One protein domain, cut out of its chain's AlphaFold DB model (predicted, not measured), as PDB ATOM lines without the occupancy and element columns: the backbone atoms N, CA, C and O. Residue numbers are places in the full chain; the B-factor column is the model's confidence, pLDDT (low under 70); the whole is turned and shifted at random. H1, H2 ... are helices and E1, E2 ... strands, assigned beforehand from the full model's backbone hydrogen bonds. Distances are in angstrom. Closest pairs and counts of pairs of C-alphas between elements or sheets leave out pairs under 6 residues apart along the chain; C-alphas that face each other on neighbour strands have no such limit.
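This is residues 15 to 163 of the 165 residues of the protein "Hypothetical protein" of Alexandrium andersonii (UniProt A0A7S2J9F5). A twisted four-stranded parallel sheet has two long helices, H4 and H5, over one face, while the small helix H1 is on the opposite face. H3 and H6, side by side, pack on H5 beyond it from the sheet, and H2 lies far out from the middle. The printed part has 149 residues with six named helices and four named strands, in the order E1 H1 E2 H2 H3 H4 E3 H5 E4 H6; the sheet's order is E2 E3 E1 E4, and the class is mixed, helices and strands. The whole is compact, with a radius of gyration of the C-alphas of 14.7 A and spans of 46 by 36 by 26 A.

In the sheet, E3, residues 95 to 102, is the parallel neighbour of E2, residues 34 to 37, with N 36 and O 99 at 2.8 A, and of E1, residues 15 to 21, with N 18 and O 98 at 2.8 A. E4, residues 126 to 131, is an edge strand parallel to E1, with N 17 and O 128 at 2.8 A. H5, residues 108 to 122, runs along the strands over E3 and E1 at a height over the sheet of 8.1 A. H4, residues 70 to 90, is on the same face, at a height of 8.9 A. H1, residues 22 to 25, is on the opposite face. H6, residues 147 to 162, touches H5 at a steep tilt of 67 degrees, only just short of about perpendicular, with the C-alphas of Ile 119 and Leu 157 closest at 6.0 A. H3, residues 58 to 65, touches H6 at a shallow tilt of 17 degrees, the same way, with the C-alphas of Ala 58 and Val 149 closest at 5.1 A. H2, residues 48 to 52, is apart from H5. H3, H4, H5 and H6 have every O i to N i+4 pair within hydrogen-bond range, H2 has 0 of 1 and 1 of 2 O i to N i+3 pairs, and H1 is too short for an O i to N i+4 pair.

E1 begins at C-alpha 15, (10.752, 20.184, -33.826). E3 is 22.9 A long, H4 29.9 A, H5 21.5 A and H6 22.6 A. H6 ends at C-alpha 162, (14.892, 4.389, -47.413).

The C-alphas of Ser 48 and Gly 92 are the two farthest apart, 46.8 A. The printed part has no cut. The link from E4 to H6, residues 132 to 146, is long. The mean pLDDT of the printed part is 93.9, and no printed residue is under 70.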
ATOM      1  N   LEU A  15      10.888  19.603 -32.497       96.06
ATOM      2  CA  LEU A  15      10.752  20.184 -33.826       96.06
ATOM      3  C   LEU A  15       9.583  21.183 -33.820       96.06
ATOM      4  O   LEU A  15       8.413  20.781 -33.827       96.06
ATOM      5  N   ALA A  16       9.900  22.477 -33.794       97.56
ATOM      6  CA  ALA A  16       8.929  23.564 -33.847       97.56
ATOM      7  C   ALA A  16       8.793  24.066 -35.286       97.56
ATOM      8  O   ALA A  16       9.684  24.706 -35.839       97.56
ATOM      9  N   LEU A  17       7.671  23.744 -35.927       98.19
ATOM     10  CA  LEU A  17       7.454  24.003 -37.343       98.19
ATOM     11  C   LEU A  17       6.454  25.141 -37.558       98.19
ATOM     12  O   LEU A  17       5.322  25.108 -37.078       98.19
ATOM     13  N   VAL A  18       6.830  26.128 -38.359       98.44
ATOM     14  CA  VAL A  18       5.952  27.203 -38.816       98.44
ATOM     15  C   VAL A  18       5.610  26.999 -40.284       98.44
ATOM     16  O   VAL A  18       6.479  26.742 -41.112       98.44
ATOM     17  N   THR A  19       4.330  27.118 -40.627       98.56
ATOM     18  CA  THR A  19       3.889  27.176 -42.027       98.56
ATOM     19  C   THR A  19       3.303  28.540 -42.346       98.56
ATOM     20  O   THR A  19       2.504  29.068 -41.567       98.56
ATOM     21  N   CYS A  20       3.671  29.107 -43.489       98.31
ATOM     22  CA  CYS A  20       3.253  30.456 -43.863       98.31
ATOM     23  C   CYS A  20       3.232  30.673 -45.385       98.31
ATOM     24  O   CYS A  20       3.582  29.782 -46.175       98.31
ATOM     25  N   SER A  21       2.740  31.845 -45.799       98.00
ATOM     26  CA  SER A  21       2.880  32.333 -47.170       98.00
ATOM     27  C   SER A  21       4.302  32.835 -47.421       98.00
ATOM     28  O   SER A  21       5.079  33.014 -46.481       98.00
ATOM     29  N   ARG A  22       4.646  33.085 -48.686       97.62
ATOM     30  CA  ARG A  22       5.949  33.654 -49.043       97.62
ATOM     31  C   ARG A  22       6.108  35.054 -48.450       97.62
ATOM     32  O   ARG A  22       7.151  35.357 -47.893       97.62
ATOM     33  N   GLU A  23       5.061  35.868 -48.520       97.62
ATOM     34  CA  GLU A  23       5.075  37.242 -48.015       97.62
ATOM     35  C   GLU A  23       5.239  37.290 -46.492       97.62
ATOM     36  O   GLU A  23       5.915  38.176 -45.980       97.62
ATOM     37  N   VAL A  24       4.642  36.337 -45.764       97.69
ATOM     38  CA  VAL A  24       4.816  36.229 -44.308       97.69
ATOM     39  C   VAL A  24       6.203  35.704 -43.953       97.69
ATOM     40  O   VAL A  24       6.803  36.213 -43.016       97.69
ATOM     41  N   HIS A  25       6.733  34.727 -44.696       98.06
ATOM     42  CA  HIS A  25       8.102  34.244 -44.501       98.06
ATOM     43  C   HIS A  25       9.135  35.372 -44.645       98.06
ATOM     44  O   HIS A  25      10.013  35.510 -43.802       98.06
ATOM     45  N   ASP A  26       8.998  36.206 -45.677       97.06
ATOM     46  CA  ASP A  26       9.927  37.312 -45.953       97.06
ATOM     47  C   ASP A  26       9.844  38.451 -44.911       97.06
ATOM     48  O   ASP A  26      10.657  39.370 -44.938       97.06
ATOM     49  N   ARG A  27       8.862  38.400 -44.001       97.06
ATOM     50  CA  ARG A  27       8.610  39.395 -42.949       97.06
ATOM     51  C   ARG A  27       8.647  38.800 -41.541       97.06
ATOM     52  O   ARG A  27       8.126  39.423 -40.618       97.06
ATOM     53  N   LEU A  28       9.186  37.590 -41.372       95.31
ATOM     54  CA  LEU A  28       9.384  37.036 -40.034       95.31
ATOM     55  C   LEU A  28      10.325  37.953 -39.243       95.31
ATOM     56  O   LEU A  28      11.355  38.391 -39.746       95.31
ATOM     57  N   ASP A  29       9.960  38.217 -37.996       96.12
ATOM     58  CA  ASP A  29      10.742  38.967 -37.009       96.12
ATOM     59  C   ASP A  29      11.799  38.095 -36.305       96.12
ATOM     60  O   ASP A  29      12.488  38.543 -35.393       96.12
ATOM     61  N   TRP A  30      11.946  36.845 -36.746       96.00
ATOM     62  CA  TRP A  30      12.924  35.872 -36.271       96.00
ATOM     63  C   TRP A  30      13.468  35.044 -37.442       96.00
ATOM     64  O   TRP A  30      12.825  34.909 -38.487       96.00
ATOM     65  N   THR A  31      14.644  34.447 -37.246       96.44
ATOM     66  CA  THR A  31      15.321  33.624 -38.259       96.44
ATOM     67  C   THR A  31      15.131  32.136 -37.958       96.44
ATOM     68  O   THR A  31      15.585  31.677 -36.908       96.44
ATOM     69  N   PRO A  32      14.506  31.353 -38.858       97.56
ATOM     70  CA  PRO A  32      14.447  29.905 -38.709       97.56
ATOM     71  C   PRO A  32      15.815  29.243 -38.804       97.56
ATOM     72  O   PRO A  32      16.636  29.623 -39.636       97.56
ATOM     73  N   ASP A  33      16.028  28.197 -38.003       97.94
ATOM     74  CA  ASP A  33      17.234  27.373 -38.098       97.94
ATOM     75  C   ASP A  33      17.279  26.642 -39.452       97.94
ATOM     76  O   ASP A  33      18.353  26.403 -40.011       97.94
ATOM     77  N   VAL A  34      16.104  26.279 -39.989       97.75
ATOM     78  CA  VAL A  34      15.946  25.666 -41.314       97.75
ATOM     79  C   VAL A  34      14.681  26.182 -42.007       97.75
ATOM     80  O   VAL A  34      13.600  26.169 -41.427       97.75
ATOM     81  N   SER A  35      14.783  26.553 -43.285       98.12
ATOM     82  CA  SER A  35      13.631  26.932 -44.120       98.12
ATOM     83  C   SER A  35      13.548  26.115 -45.407       98.12
ATOM     84  O   SER A  35      14.568  25.877 -46.061       98.12
ATOM     85  N   PHE A  36      12.328  25.756 -45.818       98.38
ATOM     86  CA  PHE A  36      12.050  25.044 -47.066       98.38
ATOM     87  C   PHE A  36      11.031  25.785 -47.932       98.38
ATOM     88  O   PHE A  36       9.905  26.073 -47.508       98.38
ATOM     89  N   ASP A  37      11.416  26.020 -49.188       97.94
ATOM     90  CA  ASP A  37      10.523  26.544 -50.213       97.94
ATOM     91  C   ASP A  37       9.680  25.421 -50.825       97.94
ATOM     92  O   ASP A  37      10.128  24.634 -51.665       97.94
ATOM     93  N   MET A  38       8.414  25.387 -50.429       97.81
ATOM     94  CA  MET A  38       7.438  24.394 -50.861       97.81
ATOM     95  C   MET A  38       6.782  24.770 -52.197       97.81
ATOM     96  O   MET A  38       5.868  24.080 -52.655       97.81
ATOM     97  N   ARG A  39       7.194  25.873 -52.845       95.62
ATOM     98  CA  ARG A  39       6.699  26.257 -54.178       95.62
ATOM     99  C   ARG A  39       7.179  25.306 -55.275       95.62
ATOM    100  O   ARG A  39       6.493  25.241 -56.294       95.62
ATOM    101  N   ARG A  40       8.256  24.541 -55.029       94.75
ATOM    102  CA  ARG A  40       8.784  23.491 -55.925       94.75
ATOM    103  C   ARG A  40       7.763  22.401 -56.268       94.75
ATOM    104  O   ARG A  40       7.797  21.843 -57.353       94.75
ATOM    105  N   PHE A  41       6.796  22.161 -55.382       94.62
ATOM    106  CA  PHE A  41       5.670  21.261 -55.628       94.62
ATOM    107  C   PHE A  41       4.605  21.975 -56.468       94.62
ATOM    108  O   PHE A  41       3.612  22.478 -55.932       94.62
ATOM    109  N   ARG A  42       4.826  22.142 -57.774       88.25
ATOM    110  CA  ARG A  42       3.829  22.760 -58.660       88.25
ATOM    111  C   ARG A  42       2.817  21.698 -59.081       88.25
ATOM    112  O   ARG A  42       3.175  20.709 -59.697       88.25
ATOM    113  N   ASP A  43       1.545  21.929 -58.774       80.88
ATOM    114  CA  ASP A  43       0.460  21.026 -59.164       80.88
ATOM    115  C   ASP A  43      -0.277  21.588 -60.396       80.88
ATOM    116  O   ASP A  43      -1.034  22.555 -60.251       80.88
ATOM    117  N   PRO A  44      -0.062  21.035 -61.606       71.00
ATOM    118  CA  PRO A  44      -0.773  21.470 -62.809       71.00
ATOM    119  C   PRO A  44      -2.259  21.089 -62.780       71.00
ATOM    120  O   PRO A  44      -3.068  21.735 -63.438       71.00
ATOM    121  N   ALA A  45      -2.644  20.090 -61.981       75.12
ATOM    122  CA  ALA A  45      -4.021  19.629 -61.840       75.12
ATOM    123  C   ALA A  45      -4.786  20.370 -60.728       75.12
ATOM    124  O   ALA A  45      -5.859  19.920 -60.296       75.12
ATOM    125  N   ALA A  46      -4.238  21.473 -60.204       77.38
ATOM    126  CA  ALA A  46      -4.865  22.284 -59.168       77.38
ATOM    127  C   ALA A  46      -6.153  22.938 -59.700       77.38
ATOM    128  O   ALA A  46      -6.124  23.947 -60.403       77.38
ATOM    129  N   ASN A  47      -7.300  22.357 -59.351       80.56
ATOM    130  CA  ASN A  47      -8.615  22.851 -59.748       80.56
ATOM    131  C   ASN A  47      -9.225  23.780 -58.683       80.56
ATOM    132  O   ASN A  47      -8.733  23.879 -57.557       80.56
ATOM    133  N   SER A  48     -10.303  24.480 -59.046       77.69
ATOM    134  CA  SER A  48     -11.001  25.420 -58.160       77.69
ATOM    135  C   SER A  48     -11.525  24.766 -56.882       77.69
ATOM    136  O   SER A  48     -11.406  25.370 -55.822       77.69
ATOM    137  N   LYS A  49     -12.008  23.518 -56.953       80.06
ATOM    138  CA  LYS A  49     -12.553  22.788 -55.796       80.06
ATOM    139  C   LYS A  49     -11.514  22.572 -54.693       80.06
ATOM    140  O   LYS A  49     -11.840  22.651 -53.519       80.06
ATOM    141  N   LEU A  50     -10.240  22.367 -55.043       84.06
ATOM    142  CA  LEU A  50      -9.169  22.229 -54.048       84.06
ATOM    143  C   LEU A  50      -8.763  23.548 -53.377       84.06
ATOM    144  O   LEU A  50      -8.128  23.494 -52.328       84.06
ATOM    145  N   LYS A  51      -9.135  24.715 -53.925       85.00
ATOM    146  CA  LYS A  51      -8.767  26.026 -53.352       85.00
ATOM    147  C   LYS A  51      -9.473  26.333 -52.027       85.00
ATOM    148  O   LYS A  51      -8.987  27.179 -51.279       85.00
ATOM    149  N   GLU A  52     -10.604  25.683 -51.766       88.50
ATOM    150  CA  GLU A  52     -11.377  25.814 -50.522       88.50
ATOM    151  C   GLU A  52     -10.864  24.890 -49.407       88.50
ATOM    152  O   GLU A  52     -11.239  25.025 -48.240       88.50
ATOM    153  N   HIS A  53      -9.985  23.954 -49.761       92.81
ATOM    154  CA  HIS A  53      -9.362  23.026 -48.835       92.81
ATOM    155  C   HIS A  53      -8.000  23.549 -48.360       92.81
ATOM    156  O   HIS A  53      -7.495  24.573 -48.816       92.81
ATOM    157  N   ASP A  54      -7.397  22.867 -47.392       94.19
ATOM    158  CA  ASP A  54      -6.043  23.157 -46.922       94.19
ATOM    159  C   ASP A  54      -5.145  21.917 -47.038       94.19
ATOM    160  O   ASP A  54      -5.587  20.840 -47.444       94.19
ATOM    161  N   GLY A  55      -3.865  22.062 -46.698       95.31
ATOM    162  CA  GLY A  55      -2.876  20.987 -46.826       95.31
ATOM    163  C   GLY A  55      -3.134  19.715 -46.013       95.31
ATOM    164  O   GLY A  55      -2.392  18.754 -46.179       95.31
ATOM    165  N   HIS A  56      -4.162  19.663 -45.164       96.38
ATOM    166  CA  HIS A  56      -4.584  18.426 -44.504       96.38
ATOM    167  C   HIS A  56      -5.444  17.536 -45.415       96.38
ATOM    168  O   HIS A  56      -5.690  16.376 -45.080       96.38
ATOM    169  N   HIS A  57      -5.925  18.061 -46.546       95.38
ATOM    170  CA  HIS A  57      -6.771  17.318 -47.472       95.38
ATOM    171  C   HIS A  57      -6.004  16.175 -48.148       95.38
ATOM    172  O   HIS A  57      -4.942  16.387 -48.738       95.38
ATOM    173  N   ALA A  58      -6.590  14.974 -48.151       95.62
ATOM    174  CA  ALA A  58      -5.959  13.764 -48.680       95.62
ATOM    175  C   ALA A  58      -5.424  13.932 -50.111       95.62
ATOM    176  O   ALA A  58      -4.271  13.615 -50.367       95.62
ATOM    177  N   THR A  59      -6.213  14.508 -51.026       94.69
ATOM    178  CA  THR A  59      -5.771  14.734 -52.416       94.69
ATOM    179  C   THR A  59      -4.538  15.641 -52.510       94.69
ATOM    180  O   THR A  59      -3.702  15.434 -53.381       94.69
ATOM    181  N   ILE A  60      -4.394  16.638 -51.630       94.94
ATOM    182  CA  ILE A  60      -3.227  17.537 -51.651       94.94
ATOM    183  C   ILE A  60      -1.985  16.781 -51.172       94.94
ATOM    184  O   ILE A  60      -0.929  16.882 -51.794       94.94
ATOM    185  N   LEU A  61      -2.125  15.986 -50.109       96.75
ATOM    186  CA  LEU A  61      -1.062  15.124 -49.595       96.75
ATOM    187  C   LEU A  61      -0.625  14.081 -50.635       96.75
ATOM    188  O   LEU A  61       0.567  13.923 -50.877       96.75
ATOM    189  N   GLU A  62      -1.577  13.410 -51.284       96.31
ATOM    190  CA  GLU A  62      -1.317  12.419 -52.337       96.31
ATOM    191  C   GLU A  62      -0.555  13.027 -53.513       96.31
ATOM    192  O   GLU A  62       0.437  12.461 -53.963       96.31
ATOM    193  N   ARG A  63      -0.984  14.203 -53.982       95.56
ATOM    194  CA  ARG A  63      -0.321  14.901 -55.090       95.56
ATOM    195  C   ARG A  63       1.070  15.393 -54.720       95.56
ATOM    196  O   ARG A  63       1.954  15.368 -55.566       95.56
ATOM    197  N   MET A  64       1.273  15.827 -53.475       96.06
ATOM    198  CA  MET A  64       2.600  16.200 -52.994       96.06
ATOM    199  C   MET A  64       3.531  14.984 -52.937       96.06
ATOM    200  O   MET A  64       4.649  15.085 -53.426       96.06
ATOM    201  N   LEU A  65       3.067  13.845 -52.407       96.38
ATOM    202  CA  LEU A  65       3.841  12.597 -52.349       96.38
ATOM    203  C   LEU A  65       4.189  12.059 -53.748       96.38
ATOM    204  O   LEU A  65       5.282  11.547 -53.950       96.38
ATOM    205  N   ALA A  66       3.267  12.168 -54.707       95.88
ATOM    206  CA  ALA A  66       3.460  11.700 -56.081       95.88
ATOM    207  C   ALA A  66       4.304  12.651 -56.955       95.88
ATOM    208  O   ALA A  66       4.577  12.341 -58.112       95.88
ATOM    209  N   HIS A  67       4.680  13.824 -56.444       97.19
ATOM    210  CA  HIS A  67       5.443  14.807 -57.204       97.19
ATOM    211  C   HIS A  67       6.903  14.356 -57.373       97.19
ATOM    212  O   HIS A  67       7.522  13.906 -56.413       97.19
ATOM    213  N   GLN A  68       7.490  14.557 -58.559       95.38
ATOM    214  CA  GLN A  68       8.863  14.116 -58.873       95.38
ATOM    215  C   GLN A  68       9.932  14.681 -57.918       95.38
ATOM    216  O   GLN A  68      10.901  14.008 -57.596       95.38
ATOM    217  N   GLU A  69       9.725  15.903 -57.418       96.12
ATOM    218  CA  GLU A  69      10.623  16.564 -56.455       96.12
ATOM    219  C   GLU A  69      10.514  16.010 -55.027       96.12
ATOM    220  O   GLU A  69      11.294  16.403 -54.160       96.12
ATOM    221  N   PHE A  70       9.523  15.162 -54.731       96.75
ATOM    222  CA  PHE A  70       9.264  14.714 -53.364       96.75
ATOM    223  C   PHE A  70      10.430  13.929 -52.756       96.75
ATOM    224  O   PHE A  70      10.827  14.291 -51.649       96.75
ATOM    225  N   PRO A  71      11.037  12.933 -53.436       96.00
ATOM    226  CA  PRO A  71      12.180  12.212 -52.879       96.00
ATOM    227  C   PRO A  71      13.381  13.131 -52.612       96.00
ATOM    228  O   PRO A  71      13.984  13.052 -51.544       96.00
ATOM    229  N   LEU A  72      13.677  14.055 -53.534       95.81
ATOM    230  CA  LEU A  72      14.771  15.023 -53.383       95.81
ATOM    231  C   LEU A  72      14.534  15.962 -52.198       95.81
ATOM    232  O   LEU A  72      15.419  16.164 -51.369       95.81
ATOM    233  N   TRP A  73      13.322  16.506 -52.081       96.44
ATOM    234  CA  TRP A  73      12.936  17.326 -50.937       96.44
ATOM    235  C   TRP A  73      13.000  16.550 -49.621       96.44
ATOM    236  O   TRP A  73      13.419  17.113 -48.615       96.44
ATOM    237  N   LEU A  74      12.603  15.276 -49.614       96.31
ATOM    238  CA  LEU A  74      12.620  14.444 -48.415       96.31
ATOM    239  C   LEU A  74      14.055  14.175 -47.937       96.31
ATOM    240  O   LEU A  74      14.320  14.282 -46.742       96.31
ATOM    241  N   GLY A  75      14.981  13.901 -48.863       95.75
ATOM    242  CA  GLY A  75      16.408  13.767 -48.557       95.75
ATOM    243  C   GLY A  75      17.024  15.069 -48.039       95.75
ATOM    244  O   GLY A  75      17.660  15.075 -46.986       95.75
ATOM    245  N   GLU A  76      16.752  16.195 -48.712       96.19
ATOM    246  CA  GLU A  76      17.173  17.529 -48.251       96.19
ATOM    247  C   GLU A  76      16.630  17.821 -46.841       96.19
ATOM    248  O   GLU A  76      17.331  18.350 -45.978       96.19
ATOM    249  N   MET A  77      15.370  17.460 -46.597       95.50
ATOM    250  CA  MET A  77      14.713  17.653 -45.315       95.50
ATOM    251  C   MET A  77      15.358  16.829 -44.209       95.50
ATOM    252  O   MET A  77      15.587  17.370 -43.128       95.50
ATOM    253  N   ARG A  78      15.691  15.565 -44.484       94.56
ATOM    254  CA  ARG A  78      16.382  14.689 -43.538       94.56
ATOM    255  C   ARG A  78      17.733  15.254 -43.133       94.56
ATOM    256  O   ARG A  78      17.917  15.552 -41.954       94.56
ATOM    257  N   SER A  79      18.601  15.501 -44.110       94.88
ATOM    258  CA  SER A  79      19.946  16.032 -43.871       94.88
ATOM    259  C   SER A  79      19.897  17.355 -43.098       94.88
ATOM    260  O   SER A  79      20.490  17.480 -42.026       94.88
ATOM    261  N   ARG A  80      19.103  18.334 -43.554       96.56
ATOM    262  CA  ARG A  80      19.075  19.665 -42.922       96.56
ATOM    263  C   ARG A  80      18.456  19.659 -41.525       96.56
ATOM    264  O   ARG A  80      18.871  20.463 -40.690       96.56
ATOM    265  N   VAL A  81      17.471  18.794 -41.261       94.31
ATOM    266  CA  VAL A  81      16.894  18.638 -39.916       94.31
ATOM    267  C   VAL A  81      17.885  17.952 -38.986       94.31
ATOM    268  O   VAL A  81      18.075  18.450 -37.883       94.31
ATOM    269  N   GLN A  82      18.557  16.880 -39.410       92.88
ATOM    270  CA  GLN A  82      19.571  16.204 -38.590       92.88
ATOM    271  C   GLN A  82      20.729  17.146 -38.236       92.88
ATOM    272  O   GLN A  82      21.061  17.301 -37.059       92.88
ATOM    273  N   ASP A  83      21.266  17.864 -39.224       94.12
ATOM    274  CA  ASP A  83      22.310  18.864 -38.995       94.12
ATOM    275  C   ASP A  83      21.824  19.993 -38.079       94.12
ATOM    276  O   ASP A  83      22.556  20.476 -37.212       94.12
ATOM    277  N   GLY A  84      20.571  20.422 -38.258       94.62
ATOM    278  CA  GLY A  84      19.919  21.404 -37.400       94.62
ATOM    279  C   GLY A  84      19.833  20.933 -35.952       94.62
ATOM    280  O   GLY A  84      20.235  21.672 -35.055       94.62
ATOM    281  N   LEU A  85      19.362  19.704 -35.726       92.94
ATOM    282  CA  LEU A  85      19.240  19.097 -34.401       92.94
ATOM    283  C   LEU A  85      20.603  19.008 -33.708       92.94
ATOM    284  O   LEU A  85      20.731  19.390 -32.547       92.94
ATOM    285  N   LEU A  86      21.649  18.594 -34.427       91.69
ATOM    286  CA  LEU A  86      23.013  18.579 -33.899       91.69
ATOM    287  C   LEU A  86      23.491  19.975 -33.480       91.69
ATOM    288  O   LEU A  86      24.091  20.124 -32.414       91.69
ATOM    289  N   ARG A  87      23.228  21.004 -34.297       93.56
ATOM    290  CA  ARG A  87      23.619  22.388 -33.985       93.56
ATOM    291  C   ARG A  87      22.893  22.935 -32.760       93.56
ATOM    292  O   ARG A  87      23.551  23.509 -31.896       93.56
ATOM    293  N   VAL A  88      21.573  22.758 -32.666       93.81
ATOM    294  CA  VAL A  88      20.804  23.288 -31.525       93.81
ATOM    295  C   VAL A  88      21.190  22.586 -30.225       93.81
ATOM    296  O   VAL A  88      21.432  23.273 -29.235       93.81
ATOM    297  N   THR A  89      21.394  21.265 -30.250       91.00
ATOM    298  CA  THR A  89      21.852  20.502 -29.079       91.00
ATOM    299  C   THR A  89      23.241  20.951 -28.626       91.00
ATOM    300  O   THR A  89      23.443  21.215 -27.443       91.00
ATOM    301  N   LYS A  90      24.200  21.128 -29.551       91.25
ATOM    302  CA  LYS A  90      25.539  21.662 -29.223       91.25
ATOM    303  C   LYS A  90      25.489  23.074 -28.633       91.25
ATOM    304  O   LYS A  90      26.339  23.420 -27.821       91.25
ATOM    305  N   ALA A  91      24.500  23.873 -29.025       92.88
ATOM    306  CA  ALA A  91      24.257  25.206 -28.483       92.88
ATOM    307  C   ALA A  91      23.453  25.202 -27.164       92.88
ATOM    308  O   ALA A  91      23.067  26.270 -26.692       92.88
ATOM    309  N   GLY A  92      23.149  24.032 -26.585       93.00
ATOM    310  CA  GLY A  92      22.354  23.907 -25.358       93.00
ATOM    311  C   GLY A  92      20.863  24.223 -25.531       93.00
ATOM    312  O   GLY A  92      20.147  24.375 -24.543       93.00
ATOM    313  N   ARG A  93      20.375  24.334 -26.771       93.75
ATOM    314  CA  ARG A  93      18.957  24.537 -27.096       93.75
ATOM    315  C   ARG A  93      18.248  23.192 -27.240       93.75
ATOM    316  O   ARG A  93      18.805  22.234 -27.764       93.75
ATOM    317  N   THR A  94      16.976  23.156 -26.860       92.19
ATOM    318  CA  THR A  94      16.112  21.965 -26.950       92.19
ATOM    319  C   THR A  94      15.073  22.057 -28.069       92.19
ATOM    320  O   THR A  94      14.179  21.220 -28.161       92.19
ATOM    321  N   GLU A  95      15.165  23.068 -28.934       94.94
ATOM    322  CA  GLU A  95      14.182  23.314 -29.988       94.94
ATOM    323  C   GLU A  95      14.858  23.693 -31.306       94.94
ATOM    324  O   GLU A  95      15.665  24.628 -31.352       94.94
ATOM    325  N   LEU A  96      14.489  22.975 -32.372       96.75
ATOM    326  CA  LEU A  96      14.818  23.302 -33.755       96.75
ATOM    327  C   LEU A  96      13.623  23.995 -34.413       96.75
ATOM    328  O   LEU A  96      12.566  23.382 -34.596       96.75
ATOM    329  N   ASN A  97      13.815  25.246 -34.821       98.00
ATOM    330  CA  ASN A  97      12.799  26.044 -35.486       98.00
ATOM    331  C   ASN A  97      12.874  25.881 -37.008       98.00
ATOM    332  O   ASN A  97      13.864  26.248 -37.645       98.00
ATOM    333  N   VAL A  98      11.801  25.360 -37.602       98.38
ATOM    334  CA  VAL A  98      11.712  25.078 -39.038       98.38
ATOM    335  C   VAL A  98      10.584  25.872 -39.682       98.38
ATOM    336  O   VAL A  98       9.456  25.844 -39.202       98.38
ATOM    337  N   ALA A  99      10.839  26.519 -40.818       98.62
ATOM    338  CA  ALA A  99       9.807  27.184 -41.609       98.62
ATOM    339  C   ALA A  99       9.540  26.455 -42.933       98.62
ATOM    340  O   ALA A  99      10.439  26.226 -43.740       98.62
ATOM    341  N   LEU A 100       8.273  26.135 -43.201       98.69
ATOM    342  CA  LEU A 100       7.801  25.697 -44.513       98.69
ATOM    343  C   LEU A 100       6.951  26.809 -45.121       98.69
ATOM    344  O   LEU A 100       5.891  27.145 -44.590       98.69
ATOM    345  N   PHE A 101       7.338  27.340 -46.275       98.44
ATOM    346  CA  PHE A 101       6.557  28.390 -46.930       98.44
ATOM    347  C   PHE A 101       6.150  27.998 -48.344       98.44
ATOM    348  O   PHE A 101       6.851  27.290 -49.060       98.44
ATOM    349  N   CYS A 102       4.970  28.443 -48.762       97.12
ATOM    350  CA  CYS A 102       4.535  28.352 -50.156       97.12
ATOM    351  C   CYS A 102       3.853  29.659 -50.560       97.12
ATOM    352  O   CYS A 102       3.766  30.565 -49.746       97.12
ATOM    353  N   ARG A 103       3.332  29.771 -51.791       95.62
ATOM    354  CA  ARG A 103       2.749  31.039 -52.274       95.62
ATOM    355  C   ARG A 103       1.742  31.663 -51.292       95.62
ATOM    356  O   ARG A 103       1.970  32.772 -50.864       95.62
ATOM    357  N   SER A 104       0.680  30.951 -50.905       95.12
ATOM    358  CA  SER A 104      -0.341  31.459 -49.966       95.12
ATOM    359  C   SER A 104      -0.238  30.882 -48.549       95.12
ATOM    360  O   SER A 104      -0.964  31.285 -47.647       95.12
ATOM    361  N   GLY A 105       0.608  29.872 -48.352       96.00
ATOM    362  CA  GLY A 105       0.680  29.101 -47.109       96.00
ATOM    363  C   GLY A 105      -0.544  28.229 -46.793       96.00
ATOM    364  O   GLY A 105      -0.635  27.692 -45.699       96.00
ATOM    365  N   GLN A 106      -1.470  28.056 -47.745       95.69
ATOM    366  CA  GLN A 106      -2.708  27.287 -47.549       95.69
ATOM    367  C   GLN A 106      -2.519  25.766 -47.701       95.69
ATOM    368  O   GLN A 106      -3.106  24.978 -46.964       95.69
ATOM    369  N   HIS A 107      -1.728  25.341 -48.694       95.81
ATOM    370  CA  HIS A 107      -1.720  23.949 -49.159       95.81
ATOM    371  C   HIS A 107      -0.381  23.255 -48.905       95.81
ATOM    372  O   HIS A 107      -0.274  22.418 -48.023       95.81
ATOM    373  N   ARG A 108       0.657  23.602 -49.672       96.69
ATOM    374  CA  ARG A 108       1.897  22.810 -49.765       96.69
ATOM    375  C   ARG A 108       2.742  22.856 -48.497       96.69
ATOM    376  O   ARG A 108       3.231  21.828 -48.052       96.69
ATOM    377  N   SER A 109       2.865  24.033 -47.885       97.81
ATOM    378  CA  SER A 109       3.540  24.169 -46.590       97.81
ATOM    379  C   SER A 109       2.805  23.428 -45.476       97.81
ATOM    380  O   SER A 109       3.430  22.724 -44.690       97.81
ATOM    381  N   VAL A 110       1.473  23.509 -45.452       97.88
ATOM    382  CA  VAL A 110       0.642  22.756 -44.504       97.88
ATOM    383  C   VAL A 110       0.784  21.248 -44.738       97.88
ATOM    384  O   VAL A 110       1.056  20.524 -43.787       97.88
ATOM    385  N   ALA A 111       0.708  20.775 -45.982       97.81
ATOM    386  CA  ALA A 111       0.873  19.364 -46.336       97.81
ATOM    387  C   ALA A 111       2.238  18.814 -45.891       97.81
ATOM    388  O   ALA A 111       2.297  17.776 -45.231       97.81
ATOM    389  N   GLY A 112       3.318  19.562 -46.141       97.94
ATOM    390  CA  GLY A 112       4.653  19.223 -45.645       97.94
ATOM    391  C   GLY A 112       4.707  19.088 -44.123       97.94
ATOM    392  O   GLY A 112       5.301  18.144 -43.613       97.94
ATOM    393  N   SER A 113       4.014  19.957 -43.377       98.12
ATOM    394  CA  SER A 113       3.971  19.855 -41.910       98.12
ATOM    395  C   SER A 113       3.214  18.624 -41.397       98.12
ATOM    396  O   SER A 113       3.567  18.076 -40.354       98.12
ATOM    397  N   VAL A 114       2.186  18.167 -42.121       97.94
ATOM    398  CA  VAL A 114       1.432  16.952 -41.771       97.94
ATOM    399  C   VAL A 114       2.313  15.718 -41.974       97.94
ATOM    400  O   VAL A 114       2.338  14.835 -41.115       97.94
ATOM    401  N   ILE A 115       3.080  15.690 -43.066       97.81
ATOM    402  CA  ILE A 115       4.078  14.649 -43.340       97.81
ATOM    403  C   ILE A 115       5.164  14.660 -42.259       97.81
ATOM    404  O   ILE A 115       5.421  13.628 -41.639       97.81
ATOM    405  N   MET A 116       5.718  15.833 -41.942       97.06
ATOM    406  CA  MET A 116       6.760  15.953 -40.923       97.06
ATOM    407  C   MET A 116       6.301  15.583 -39.525       97.06
ATOM    408  O   MET A 116       7.066  14.977 -38.785       97.06
ATOM    409  N   ARG A 117       5.039  15.835 -39.169       97.06
ATOM    410  CA  ARG A 117       4.481  15.335 -37.909       97.06
ATOM    411  C   ARG A 117       4.556  13.811 -37.823       97.06
ATOM    412  O   ARG A 117       4.830  13.278 -36.751       97.06
ATOM    413  N   ARG A 118       4.260  13.102 -38.920       96.25
ATOM    414  CA  ARG A 118       4.302  11.632 -38.940       96.25
ATOM    415  C   ARG A 118       5.725  11.119 -38.756       96.25
ATOM    416  O   ARG A 118       5.892  10.165 -37.996       96.25
ATOM    417  N   ILE A 119       6.673  11.736 -39.455       95.25
ATOM    418  CA  ILE A 119       8.097  11.390 -39.428       95.25
ATOM    419  C   ILE A 119       8.680  11.692 -38.050       95.25
ATOM    420  O   ILE A 119       9.165  10.781 -37.399       95.25
ATOM    421  N   ALA A 120       8.505  12.911 -37.534       93.44
ATOM    422  CA  ALA A 120       8.988  13.303 -36.208       93.44
ATOM    423  C   ALA A 120       8.514  12.340 -35.107       93.44
ATOM    424  O   ALA A 120       9.304  11.918 -34.275       93.44
ATOM    425  N   ARG A 121       7.243  11.916 -35.149       92.69
ATOM    426  CA  ARG A 121       6.718  10.908 -34.214       92.69
ATOM    427  C   ARG A 121       7.366   9.531 -34.363       92.69
ATOM    428  O   ARG A 121       7.463   8.824 -33.371       92.69
ATOM    429  N   ALA A 122       7.717   9.121 -35.582       92.06
ATOM    430  CA  ALA A 122       8.411   7.854 -35.815       92.06
ATOM    431  C   ALA A 122       9.865   7.909 -35.319       92.06
ATOM    432  O   ALA A 122      10.347   6.930 -34.770       92.06
ATOM    433  N   GLU A 123      10.498   9.078 -35.428       89.06
ATOM    434  CA  GLU A 123      11.851   9.374 -34.933       89.06
ATOM    435  C   GLU A 123      11.901   9.680 -33.420       89.06
ATOM    436  O   GLU A 123      12.945  10.051 -32.897       89.06
ATOM    437  N   GLY A 124      10.778   9.586 -32.696       90.88
ATOM    438  CA  GLY A 124      10.730   9.874 -31.255       90.88
ATOM    439  C   GLY A 124      10.839  11.360 -30.874       90.88
ATOM    440  O   GLY A 124      10.955  11.680 -29.693       90.88
ATOM    441  N   LEU A 125      10.756  12.279 -31.840       90.19
ATOM    442  CA  LEU A 125      10.845  13.723 -31.615       90.19
ATOM    443  C   LEU A 125       9.510  14.314 -31.141       90.19
ATOM    444  O   LEU A 125       8.428  13.971 -31.640       90.19
ATOM    445  N   GLN A 126       9.579  15.310 -30.252       94.00
ATOM    446  CA  GLN A 126       8.423  16.168 -29.991       94.00
ATOM    447  C   GLN A 126       8.142  17.037 -31.222       94.00
ATOM    448  O   GLN A 126       9.062  17.562 -31.846       94.00
ATOM    449  N   PHE A 127       6.868  17.232 -31.567       95.56
ATOM    450  CA  PHE A 127       6.482  18.001 -32.749       95.56
ATOM    451  C   PHE A 127       5.396  19.019 -32.428       95.56
ATOM    452  O   PHE A 127       4.320  18.659 -31.941       95.56
ATOM    453  N   GLN A 128       5.632  20.269 -32.809       96.94
ATOM    454  CA  GLN A 128       4.636  21.330 -32.776       96.94
ATOM    455  C   GLN A 128       4.558  21.997 -34.147       96.94
ATOM    456  O   GLN A 128       5.578  22.231 -34.784       96.94
ATOM    457  N   ALA A 129       3.345  22.315 -34.604       97.06
ATOM    458  CA  ALA A 129       3.153  23.102 -35.816       97.06
ATOM    459  C   ALA A 129       2.279  24.328 -35.553       97.06
ATOM    460  O   ALA A 129       1.186  24.203 -34.997       97.06
ATOM    461  N   LYS A 130       2.734  25.492 -36.020       97.69
ATOM    462  CA  LYS A 130       1.979  26.745 -36.071       97.69
ATOM    463  C   LYS A 130       1.723  27.111 -37.531       97.69
ATOM    464  O   LYS A 130       2.637  27.143 -38.351       97.69
ATOM    465  N   HIS A 131       0.474  27.400 -37.875       97.50
ATOM    466  CA  HIS A 131       0.101  27.798 -39.232       97.50
ATOM    467  C   HIS A 131      -0.303  29.271 -39.237       97.50
ATOM    468  O   HIS A 131      -1.324  29.621 -38.656       97.50
ATOM    469  N   MET A 132       0.501  30.130 -39.866       97.44
ATOM    470  CA  MET A 132       0.313  31.585 -39.807       97.44
ATOM    471  C   MET A 132      -0.713  32.108 -40.811       97.44
ATOM    472  O   MET A 132      -1.343  33.124 -40.555       97.44
ATOM    473  N   THR A 133      -0.875  31.438 -41.954       96.25
ATOM    474  CA  THR A 133      -1.714  31.947 -43.056       96.25
ATOM    475  C   THR A 133      -2.809  30.985 -43.499       96.25
ATOM    476  O   THR A 133      -3.612  31.332 -44.364       96.25
ATOM    477  N   VAL A 134      -2.854  29.770 -42.941       95.31
ATOM    478  CA  VAL A 134      -3.856  28.782 -43.347       95.31
ATOM    479  C   VAL A 134      -5.246  29.236 -42.917       95.31
ATOM    480  O   VAL A 134      -5.497  29.560 -41.757       95.31
ATOM    481  N   ARG A 135      -6.185  29.180 -43.850       93.31
ATOM    482  CA  ARG A 135      -7.614  29.229 -43.561       93.31
ATOM    483  C   ARG A 135      -8.086  27.793 -43.427       93.31
ATOM    484  O   ARG A 135      -8.216  27.091 -44.430       93.31
ATOM    485  N   ARG A 136      -8.267  27.345 -42.183       89.38
ATOM    486  CA  ARG A 136      -8.677  25.973 -41.865       89.38
ATOM    487  C   ARG A 136      -9.977  25.632 -42.588       89.38
ATOM    488  O   ARG A 136     -11.000  26.278 -42.359       89.38
ATOM    489  N   CYS A 137      -9.942  24.595 -43.414       88.25
ATOM    490  CA  CYS A 137     -11.166  24.046 -43.974       88.25
ATOM    491  C   CYS A 137     -11.907  23.274 -42.871       88.25
ATOM    492  O   CYS A 137     -11.330  22.414 -42.208       88.25
ATOM    493  N   LYS A 138     -13.186  23.599 -42.653       88.00
ATOM    494  CA  LYS A 138     -14.001  23.019 -41.568       88.00
ATOM    495  C   LYS A 138     -14.584  21.641 -41.905       88.00
ATOM    496  O   LYS A 138     -15.189  21.006 -41.049       88.00
ATOM    497  N   LEU A 139     -14.422  21.184 -43.146       87.69
ATOM    498  CA  LEU A 139     -14.962  19.911 -43.611       87.69
ATOM    499  C   LEU A 139     -14.137  18.728 -43.088       87.69
ATOM    500  O   LEU A 139     -12.916  18.813 -42.948       87.69
ATOM    501  N   ALA A 140     -14.800  17.589 -42.871       83.38
ATOM    502  CA  ALA A 140     -14.171  16.366 -42.363       83.38
ATOM    503  C   ALA A 140     -12.982  15.893 -43.227       83.38
ATOM    504  O   ALA A 140     -11.991  15.383 -42.705       83.38
ATOM    505  N   CYS A 141     -13.023  16.137 -44.543       82.56
ATOM    506  CA  CYS A 141     -11.945  15.786 -45.471       82.56
ATOM    507  C   CYS A 141     -10.620  16.537 -45.223       82.56
ATOM    508  O   CYS A 141      -9.582  16.111 -45.730       82.56
ATOM    509  N   CYS A 142     -10.635  17.615 -44.434       85.00
ATOM    510  CA  CYS A 142      -9.469  18.427 -44.076       85.00
ATOM    511  C   CYS A 142      -9.043  18.270 -42.609       85.00
ATOM    512  O   CYS A 142      -8.234  19.046 -42.111       85.00
ATOM    513  N   GLN A 143      -9.530  17.250 -41.899       86.38
ATOM    514  CA  GLN A 143      -9.087  16.986 -40.523       86.38
ATOM    515  C   GLN A 143      -7.714  16.296 -40.446       86.38
ATOM    516  O   GLN A 143      -7.185  16.088 -39.355       86.38
ATOM    517  N   GLY A 144      -7.112  15.948 -41.591       84.31
ATOM    518  CA  GLY A 144      -5.820  15.255 -41.649       84.31
ATOM    519  C   GLY A 144      -5.912  13.806 -41.174       84.31
ATOM    520  O   GLY A 144      -4.958  13.275 -40.610       84.31
ATOM    521  N   GLN A 145      -7.075  13.185 -41.367       87.56
ATOM    522  CA  GLN A 145      -7.389  11.833 -40.917       87.56
ATOM    523  C   GLN A 145      -8.028  11.018 -42.048       87.56
ATOM    524  O   GLN A 145      -8.380  11.541 -43.105       87.56
ATOM    525  N   GLY A 146      -8.165   9.712 -41.819       92.31
ATOM    526  CA  GLY A 146      -8.805   8.776 -42.738       92.31
ATOM    527  C   GLY A 146      -7.826   7.902 -43.537       92.31
ATOM    528  O   GLY A 146      -6.611   8.130 -43.525       92.31
ATOM    529  N   PRO A 147      -8.340   6.877 -44.244       94.38
ATOM    530  CA  PRO A 147      -7.513   5.839 -44.865       94.38
ATOM    531  C   PRO A 147      -6.537   6.376 -45.915       94.38
ATOM    532  O   PRO A 147      -5.382   5.956 -45.968       94.38
ATOM    533  N   ARG A 148      -6.981   7.349 -46.720       96.31
ATOM    534  CA  ARG A 148      -6.159   7.984 -47.761       96.31
ATOM    535  C   ARG A 148      -4.983   8.758 -47.170       96.31
ATOM    536  O   ARG A 148      -3.847   8.548 -47.581       96.31
ATOM    537  N   VAL A 149      -5.238   9.570 -46.141       95.69
ATOM    538  CA  VAL A 149      -4.180  10.286 -45.415       95.69
ATOM    539  C   VAL A 149      -3.199   9.292 -44.796       95.69
ATOM    540  O   VAL A 149      -1.996   9.417 -45.002       95.69
ATOM    541  N   LYS A 150      -3.695   8.249 -44.114       95.88
ATOM    542  CA  LYS A 150      -2.843   7.201 -43.531       95.88
ATOM    543  C   LYS A 150      -1.946   6.541 -44.584       95.88
ATOM    544  O   LYS A 150      -0.755   6.382 -44.337       95.88
ATOM    545  N   LYS A 151      -2.488   6.208 -45.763       96.81
ATOM    546  CA  LYS A 151      -1.726   5.622 -46.877       96.81
ATOM    547  C   LYS A 151      -0.586   6.538 -47.326       96.81
ATOM    548  O   LYS A 151       0.540   6.063 -47.447       96.81
ATOM    549  N   VAL A 152      -0.854   7.833 -47.517       96.62
ATOM    550  CA  VAL A 152       0.179   8.816 -47.890       96.62
ATOM    551  C   VAL A 152       1.254   8.927 -46.818       96.62
ATOM    552  O   VAL A 152       2.437   8.847 -47.125       96.62
ATOM    553  N   LEU A 153       0.854   9.065 -45.554       97.31
ATOM    554  CA  LEU A 153       1.791   9.221 -44.444       97.31
ATOM    555  C   LEU A 153       2.668   7.981 -44.239       97.31
ATOM    556  O   LEU A 153       3.853   8.114 -43.948       97.31
ATOM    557  N   CYS A 154       2.118   6.781 -44.432       97.00
ATOM    558  CA  CYS A 154       2.907   5.553 -44.464       97.00
ATOM    559  C   CYS A 154       3.860   5.510 -45.666       97.00
ATOM    560  O   CYS A 154       4.985   5.057 -45.511       97.00
ATOM    561  N   GLY A 155       3.433   5.973 -46.846       97.00
ATOM    562  CA  GLY A 155       4.299   6.062 -48.026       97.00
ATOM    563  C   GLY A 155       5.483   7.006 -47.809       97.00
ATOM    564  O   GLY A 155       6.620   6.615 -48.044       97.00
ATOM    565  N   ALA A 156       5.218   8.204 -47.285       96.94
ATOM    566  CA  ALA A 156       6.253   9.180 -46.955       96.94
ATOM    567  C   ALA A 156       7.240   8.649 -45.904       96.94
ATOM    568  O   ALA A 156       8.443   8.819 -46.069       96.94
ATOM    569  N   LEU A 157       6.749   7.970 -44.858       96.19
ATOM    570  CA  LEU A 157       7.614   7.370 -43.837       96.19
ATOM    571  C   LEU A 157       8.504   6.257 -44.412       96.19
ATOM    572  O   LEU A 157       9.693   6.238 -44.132       96.19
ATOM    573  N   ARG A 158       7.972   5.383 -45.275       96.19
ATOM    574  CA  ARG A 158       8.799   4.362 -45.941       96.19
ATOM    575  C   ARG A 158       9.889   4.983 -46.809       96.19
ATOM    576  O   ARG A 158      11.011   4.500 -46.803       96.19
ATOM    577  N   MET A 159       9.562   6.040 -47.558       95.25
ATOM    578  CA  MET A 159      10.566   6.764 -48.345       95.25
ATOM    579  C   MET A 159      11.626   7.381 -47.434       95.25
ATOM    580  O   MET A 159      12.802   7.305 -47.755       95.25
ATOM    581  N   TRP A 160      11.221   7.941 -46.290       94.38
ATOM    582  CA  TRP A 160      12.130   8.521 -45.302       94.38
ATOM    583  C   TRP A 160      13.122   7.493 -44.753       94.38
ATOM    584  O   TRP A 160      14.318   7.765 -44.727       94.38
ATOM    585  N   GLU A 161      12.640   6.304 -44.386       91.50
ATOM    586  CA  GLU A 161      13.457   5.179 -43.906       91.50
ATOM    587  C   GLU A 161      14.431   4.657 -44.980       91.50
ATOM    588  O   GLU A 161      15.490   4.129 -44.652       91.50
ATOM    589  N   GLN A 162      14.088   4.820 -46.262       89.81
ATOM    590  CA  GLN A 162      14.892   4.389 -47.413       89.81
ATOM    591  C   GLN A 162      15.899   5.427 -47.907       89.81
ATOM    592  O   GLN A 162      16.715   5.095 -48.766       89.81
ATOM    593  N   VAL A 163      15.852   6.670 -47.414       77.62
ATOM    594  CA  VAL A 163      16.931   7.633 -47.658       77.62
ATOM    595  C   VAL A 163      18.169   7.090 -46.937       77.62
ATOM    596  O   VAL A 163      18.330   7.282 -45.734       77.62
TER     597      VAL A 163